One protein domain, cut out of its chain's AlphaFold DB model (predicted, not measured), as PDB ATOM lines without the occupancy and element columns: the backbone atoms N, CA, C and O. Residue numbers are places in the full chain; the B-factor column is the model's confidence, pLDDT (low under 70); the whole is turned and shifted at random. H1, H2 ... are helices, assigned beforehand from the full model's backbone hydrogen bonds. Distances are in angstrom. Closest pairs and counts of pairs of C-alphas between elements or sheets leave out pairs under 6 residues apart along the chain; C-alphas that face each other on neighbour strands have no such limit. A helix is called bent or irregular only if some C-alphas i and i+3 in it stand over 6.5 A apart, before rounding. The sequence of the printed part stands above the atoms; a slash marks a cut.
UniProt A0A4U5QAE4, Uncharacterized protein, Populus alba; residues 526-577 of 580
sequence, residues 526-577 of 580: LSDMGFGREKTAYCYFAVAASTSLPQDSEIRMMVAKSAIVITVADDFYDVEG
ATOM      1  N   LEU A 526      45.477  47.743  12.036       83.38
ATOM      2  CA  LEU A 526      45.145  47.152  13.333       83.38
ATOM      3  C   LEU A 526      43.634  47.096  13.576       83.38
ATOM      4  O   LEU A 526      43.156  46.221  14.288       83.38
ATOM      5  N   SER A 527      42.877  48.007  12.961       76.69
ATOM      6  CA  SER A 527      41.413  48.020  13.027       76.69
ATOM      7  C   SER A 527      40.737  47.012  12.093       76.69
ATOM      8  O   SER A 527      39.547  46.756  12.260       76.69
ATOM      9  N   ASP A 528      41.471  46.456  11.122       78.75
ATOM     10  CA  ASP A 528      40.900  45.760   9.960       78.75
ATOM     11  C   ASP A 528      41.382  44.296   9.855       78.75
ATOM     12  O   ASP A 528      41.300  43.684   8.793       78.75
ATOM     13  N   MET A 529      41.884  43.712  10.951       75.81
ATOM     14  CA  MET A 529      42.491  42.369  10.945       75.81
ATOM     15  C   MET A 529      41.501  41.212  10.756       75.81
ATOM     16  O   MET A 529      41.912  40.103  10.428       75.81
ATOM     17  N   GLY A 530      40.201  41.440  10.965       70.19
ATOM     18  CA  GLY A 530      39.164  40.405  10.847       70.19
ATOM     19  C   GLY A 530      39.043  39.463  12.054       70.19
ATOM     20  O   GLY A 530      38.060  38.729  12.132       70.19
ATOM     21  N   PHE A 531      39.969  39.542  13.013       66.06
ATOM     22  CA  PHE A 531      39.923  38.901  14.328       66.06
ATOM     23  C   PHE A 531      40.241  39.937  15.425       66.06
ATOM     24  O   PHE A 531      40.865  40.964  15.154       66.06
ATOM     25  N   GLY A 532      39.797  39.690  16.661       59.56
ATOM     26  CA  GLY A 532      39.990  40.611  17.792       59.56
ATOM     27  C   GLY A 532      39.020  41.804  17.836       59.56
ATOM     28  O   GLY A 532      38.322  42.122  16.872       59.56
ATOM     29  N   ARG A 533      38.914  42.456  19.002       66.88
ATOM     30  CA  ARG A 533      38.036  43.633  19.207       66.88
ATOM     31  C   ARG A 533      38.815  44.936  18.998       66.88
ATOM     32  O   ARG A 533      39.928  45.072  19.493       66.88
ATOM     33  N   GLU A 534      38.201  45.944  18.371       73.81
ATOM     34  CA  GLU A 534      38.787  47.291  18.259       73.81
ATOM     35  C   GLU A 534      38.823  47.963  19.645       73.81
ATOM     36  O   GLU A 534      37.817  48.464  20.146       73.81
ATOM     37  N   LYS A 535      39.984  47.908  20.309       82.50
ATOM     38  CA  LYS A 535      40.182  48.387  21.689       82.50
ATOM     39  C   LYS A 535      40.928  49.728  21.767       82.50
ATOM     40  O   LYS A 535      41.262  50.153  22.868       82.50
ATOM     41  N   THR A 536      41.145  50.440  20.652       86.81
ATOM     42  CA  THR A 536      41.924  51.702  20.612       86.81
ATOM     43  C   THR A 536      41.441  52.714  21.649       86.81
ATOM     44  O   THR A 536      42.227  53.213  22.453       86.81
ATOM     45  N   ALA A 537      40.132  52.989  21.663       89.12
ATOM     46  CA  ALA A 537      39.542  53.945  22.594       89.12
ATOM     47  C   ALA A 537      39.637  53.475  24.053       89.12
ATOM     48  O   ALA A 537      39.865  54.293  24.939       89.12
ATOM     49  N   TYR A 538      39.502  52.170  24.302       89.69
ATOM     50  CA  TYR A 538      39.606  51.588  25.640       89.69
ATOM     51  C   TYR A 538      41.039  51.658  26.184       89.69
ATOM     52  O   TYR A 538      41.249  52.133  27.297       89.69
ATOM     53  N   CYS A 539      42.026  51.244  25.385       91.25
ATOM     54  CA  CYS A 539      43.442  51.317  25.738       91.25
ATOM     55  C   CYS A 539      43.862  52.761  26.011       91.25
ATOM     56  O   CYS A 539      44.513  53.034  27.016       91.25
ATOM     57  N   TYR A 540      43.444  53.696  25.154       93.06
ATOM     58  CA  TYR A 540      43.727  55.105  25.379       93.06
ATOM     59  C   TYR A 540      43.035  55.641  26.635       93.06
ATOM     60  O   TYR A 540      43.679  56.312  27.434       93.06
ATOM     61  N   PHE A 541      41.756  55.315  26.848       91.38
ATOM     62  CA  PHE A 541      41.030  55.715  28.052       91.38
ATOM     63  C   PHE A 541      41.735  55.238  29.324       91.38
ATOM     64  O   PHE A 541      41.938  56.046  30.223       91.38
ATOM     65  N   ALA A 542      42.150  53.969  29.387       89.94
ATOM     66  CA  ALA A 542      42.862  53.425  30.541       89.94
ATOM     67  C   ALA A 542      44.159  54.203  30.825       89.94
ATOM     68  O   ALA A 542      44.409  54.598  31.959       89.94
ATOM     69  N   VAL A 543      44.942  54.498  29.785       90.81
ATOM     70  CA  VAL A 543      46.202  55.243  29.919       90.81
ATOM     71  C   VAL A 543      45.968  56.706  30.305       90.81
ATOM     72  O   VAL A 543      46.599  57.211  31.230       90.81
ATOM     73  N   ALA A 544      45.037  57.395  29.645       89.25
ATOM     74  CA  ALA A 544      44.719  58.793  29.932       89.25
ATOM     75  C   ALA A 544      44.080  58.980  31.319       89.25
ATOM     76  O   ALA A 544      44.266  60.018  31.953       89.25
ATOM     77  N   ALA A 545      43.350  57.973  31.803       86.12
ATOM     78  CA  ALA A 545      42.791  57.958  33.146       86.12
ATOM     79  C   ALA A 545      43.867  57.783  34.232       86.12
ATOM     80  O   ALA A 545      43.741  58.388  35.293       86.12
ATOM     81  N   SER A 546      44.920  57.001  33.965       80.69
ATOM     82  CA  SER A 546      46.032  56.774  34.902       80.69
ATOM     83  C   SER A 546      47.141  57.833  34.833       80.69
ATOM     84  O   SER A 546      47.887  57.994  35.793       80.69
ATOM     85  N   THR A 547      47.269  58.567  33.722       80.44
ATOM     86  CA  THR A 547      48.289  59.614  33.531       80.44
ATOM     87  C   THR A 547      47.625  60.935  33.158       80.44
ATOM     88  O   THR A 547      47.538  61.321  31.988       80.44
ATOM     89  N   SER A 548      47.133  61.634  34.180       71.06
ATOM     90  CA  SER A 548      46.248  62.790  34.017       71.06
ATOM     91  C   SER A 548      46.971  64.129  33.776       71.06
ATOM     92  O   SER A 548      46.299  65.140  33.534       71.06
ATOM     93  N   LEU A 549      48.311  64.159  33.831       72.69
ATOM     94  CA  LEU A 549      49.130  65.366  33.656       72.69
ATOM     95  C   LEU A 549      49.200  65.783  32.179       72.69
ATOM     96  O   LEU A 549      49.668  65.002  31.353       72.69
ATOM     97  N   PRO A 550      48.820  67.015  31.795       65.69
ATOM     98  CA  PRO A 550      48.751  67.413  30.386       65.69
ATOM     99  C   PRO A 550      50.071  67.247  29.613       65.69
ATOM    100  O   PRO A 550      50.044  66.909  28.432       65.69
ATOM    101  N   GLN A 551      51.208  67.456  30.284       71.50
ATOM    102  CA  GLN A 551      52.553  67.456  29.692       71.50
ATOM    103  C   GLN A 551      53.034  66.056  29.271       71.50
ATOM    104  O   GLN A 551      53.928  65.941  28.436       71.50
ATOM    105  N   ASP A 552      52.371  65.000  29.744       82.44
ATOM    106  CA  ASP A 552      52.737  63.605  29.488       82.44
ATOM    107  C   ASP A 552      52.105  63.033  28.205       82.44
ATOM    108  O   ASP A 552      51.875  61.829  28.098       82.44
ATOM    109  N   SER A 553      51.809  63.880  27.213       87.62
ATOM    110  CA  SER A 553      51.195  63.462  25.938       87.62
ATOM    111  C   SER A 553      52.002  62.363  25.245       87.62
ATOM    112  O   SER A 553      51.458  61.325  24.883       87.62
ATOM    113  N   GLU A 554      53.318  62.543  25.114       89.00
ATOM    114  CA  GLU A 554      54.204  61.544  24.497       89.00
ATOM    115  C   GLU A 554      54.163  60.201  25.241       89.00
ATOM    116  O   GLU A 554      54.089  59.139  24.620       89.00
ATOM    117  N   ILE A 555      54.147  60.246  26.578       90.31
ATOM    118  CA  ILE A 555      54.075  59.055  27.428       90.31
ATOM    119  C   ILE A 555      52.733  58.354  27.218       90.31
ATOM    120  O   ILE A 555      52.713  57.156  26.929       90.31
ATOM    121  N   ARG A 556      51.613  59.087  27.283       92.69
ATOM    122  CA  ARG A 556      50.277  58.525  27.039       92.69
ATOM    123  C   ARG A 556      50.183  57.873  25.668       92.69
ATOM    124  O   ARG A 556      49.710  56.744  25.554       92.69
ATOM    125  N   MET A 557      50.661  58.556  24.634       93.56
ATOM    126  CA  MET A 557      50.624  58.064  23.260       93.56
ATOM    127  C   MET A 557      51.466  56.797  23.087       93.56
ATOM    128  O   MET A 557      51.008  55.838  22.464       93.56
ATOM    129  N   MET A 558      52.671  56.756  23.659       93.69
ATOM    130  CA  MET A 558      53.542  55.581  23.609       93.69
ATOM    131  C   MET A 558      52.924  54.383  24.340       93.69
ATOM    132  O   MET A 558      52.849  53.291  23.777       93.69
ATOM    133  N   VAL A 559      52.448  54.581  25.572       93.81
ATOM    134  CA  VAL A 559      51.855  53.507  26.383       93.81
ATOM    135  C   VAL A 559      50.556  53.006  25.751       93.81
ATOM    136  O   VAL A 559      50.346  51.796  25.684       93.81
ATOM    137  N   ALA A 560      49.719  53.895  25.209       94.06
ATOM    138  CA  ALA A 560      48.489  53.506  24.522       94.06
ATOM    139  C   ALA A 560      48.772  52.675  23.262       94.06
ATOM    140  O   ALA A 560      48.128  51.644  23.067       94.06
ATOM    141  N   LYS A 561      49.759  53.057  22.436       93.62
ATOM    142  CA  LYS A 561      50.181  52.258  21.267       93.62
ATOM    143  C   LYS A 561      50.654  50.866  21.680       93.62
ATOM    144  O   LYS A 561      50.220  49.881  21.085       93.62
ATOM    145  N   SER A 562      51.484  50.779  22.717       94.12
ATOM    146  CA  SER A 562      51.949  49.498  23.265       94.12
ATOM    147  C   SER A 562      50.787  48.641  23.766       94.12
ATOM    148  O   SER A 562      50.704  47.468  23.416       94.12
ATOM    149  N   ALA A 563      49.852  49.226  24.521       93.25
ATOM    150  CA  ALA A 563      48.669  48.528  25.014       93.25
ATOM    151  C   ALA A 563      47.810  47.981  23.863       93.25
ATOM    152  O   ALA A 563      47.412  46.822  23.911       93.25
ATOM    153  N   ILE A 564      47.587  48.770  22.806       91.12
ATOM    154  CA  ILE A 564      46.840  48.330  21.618       91.12
ATOM    155  C   ILE A 564      47.504  47.100  20.992       91.12
ATOM    156  O   ILE A 564      46.842  46.082  20.800       91.12
ATOM    157  N   VAL A 565      48.813  47.162  20.724       91.19
ATOM    158  CA  VAL A 565      49.554  46.046  20.113       91.19
ATOM    159  C   VAL A 565      49.520  44.798  20.995       91.19
ATOM    160  O   VAL A 565      49.302  43.704  20.482       91.19
ATOM    161  N   ILE A 566      49.673  44.951  22.314       92.00
ATOM    162  CA  ILE A 566      49.571  43.836  23.265       92.00
ATOM    163  C   ILE A 566      48.183  43.199  23.196       92.00
ATOM    164  O   ILE A 566      48.092  41.984  23.086       92.00
ATOM    165  N   THR A 567      47.106  43.993  23.201       89.62
ATOM    166  CA  THR A 567      45.743  43.435  23.135       89.62
ATOM    167  C   THR A 567      45.437  42.728  21.819       89.62
ATOM    168  O   THR A 567      44.661  41.780  21.810       89.62
ATOM    169  N   VAL A 568      46.039  43.174  20.717       88.12
ATOM    170  CA  VAL A 568      45.932  42.504  19.418       88.12
ATOM    171  C   VAL A 568      46.683  41.175  19.433       88.12
ATOM    172  O   VAL A 568      46.170  40.181  18.931       88.12
ATOM    173  N   ALA A 569      47.893  41.151  19.997       89.00
ATOM    174  CA  ALA A 569      48.678  39.927  20.112       89.00
ATOM    175  C   ALA A 569      47.982  38.897  21.016       89.00
ATOM    176  O   ALA A 569      47.912  37.730  20.657       89.00
ATOM    177  N   ASP A 570      47.432  39.342  22.146       89.69
ATOM    178  CA  ASP A 570      46.616  38.536  23.061       89.69
ATOM    179  C   ASP A 570      45.419  37.905  22.329       89.69
ATOM    180  O   ASP A 570      45.316  36.683  22.256       89.69
ATOM    181  N   ASP A 571      44.602  38.725  21.650       88.25
ATOM    182  CA  ASP A 571      43.455  38.242  20.869       88.25
ATOM    183  C   ASP A 571      43.896  37.274  19.737       88.25
ATOM    184  O   ASP A 571      43.173  36.327  19.424       88.25
ATOM    185  N   PHE A 572      45.073  37.476  19.123       87.56
ATOM    186  CA  PHE A 572      45.621  36.556  18.117       87.56
ATOM    187  C   PHE A 572      45.938  35.186  18.719       87.56
ATOM    188  O   PHE A 572      45.463  34.179  18.202       87.56
ATOM    189  N   TYR A 573      46.723  35.135  19.797       88.38
ATOM    190  CA  TYR A 573      47.134  33.868  20.409       88.38
ATOM    191  C   TYR A 573      45.968  33.111  21.060       88.38
ATOM    192  O   TYR A 573      46.011  31.884  21.110       88.38
ATOM    193  N   ASP A 574      44.922  33.815  21.500       85.69
ATOM    194  CA  ASP A 574      43.729  33.203  22.091       85.69
ATOM    195  C   ASP A 574      42.754  32.619  21.057       85.69
ATOM    196  O   ASP A 574      42.056  31.645  21.353       85.69
ATOM    197  N   VAL A 575      42.651  33.223  19.864       84.00
ATOM    198  CA  VAL A 575      41.588  32.899  18.891       84.00
ATOM    199  C   VAL A 575      42.118  32.275  17.604       84.00
ATOM    200  O   VAL A 575      41.532  31.312  17.112       84.00
ATOM    201  N   GLU A 576      43.193  32.820  17.044       81.75
ATOM    202  CA  GLU A 576      43.668  32.479  15.694       81.75
ATOM    203  C   GLU A 576      44.974  31.677  15.702       81.75
ATOM    204  O   GLU A 576      45.259  30.933  14.763       81.75
ATOM    205  N   GLY A 577      45.786  31.822  16.748       83.19
ATOM    206  CA  GLY A 577      47.088  31.183  16.862       83.19
ATOM    207  C   GLY A 577      46.982  29.659  16.919       83.19
ATOM    208  O   GLY A 577      46.288  29.094  17.765       83.19
TER     209      GLY A 577
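Overview. This is residues 526 to 577 of the 580 residues of an uncharacterized protein of Populus alba (UniProt A0A4U5QAE4). One long helix, H2, makes the length of a rod, and a shorter helix, H1, crosses over its middle at a slant. The chain turns back through residues 547 to 549 between H1 and H2, while the stretch before H1, residues 526 to 535, loops beside the later part of H2. The printed part has 52 residues, with two named helices in the order H1, H2 and no named strand; its class is all helix. It is only just loose, close to compact, with a radius of gyration of the C-alphas of 12.3 A, and it spans 38 by 15 by 14 A.

Arrangement. Start with H2, residues 550 to 575, which has a kink of 33 degrees near residue 557. It is irregular: C-alphas 551 and 554 are 8.0 A apart, and its line is a rough one. Look next at H1, residues 536 to 546, which touches H2; H2 meets this touch with residues 556 to 564 alone. Their closest C-alphas are those of Tyr 540 and Ala 560, 5.1 A apart. The two run opposite ways at a steep tilt of 48 degrees. In the backbone of H1 each O i to N i+4 pair is within hydrogen-bond range; in H2, 20 of 22 are.

Along the chain. Find C-alpha 550 at (48.751, 67.413, 30.386); from there H2 runs 37.1 A to C-alpha 575 at (41.588, 32.899, 18.891). H1 begins at C-alpha 536, at (41.924, 51.702, 20.612), and runs 15.7 A to C-alpha 546.

Size, cuts and confidence. The two C-alphas farthest apart are those of Gln 551 and Gly 577, 38.9 A. The printed part has no cut, and the link from H1 to H2 is tight. Look for pLDDT under 70 at residues 531 to 533 and at residue 550; the mean of the printed part is 84.6.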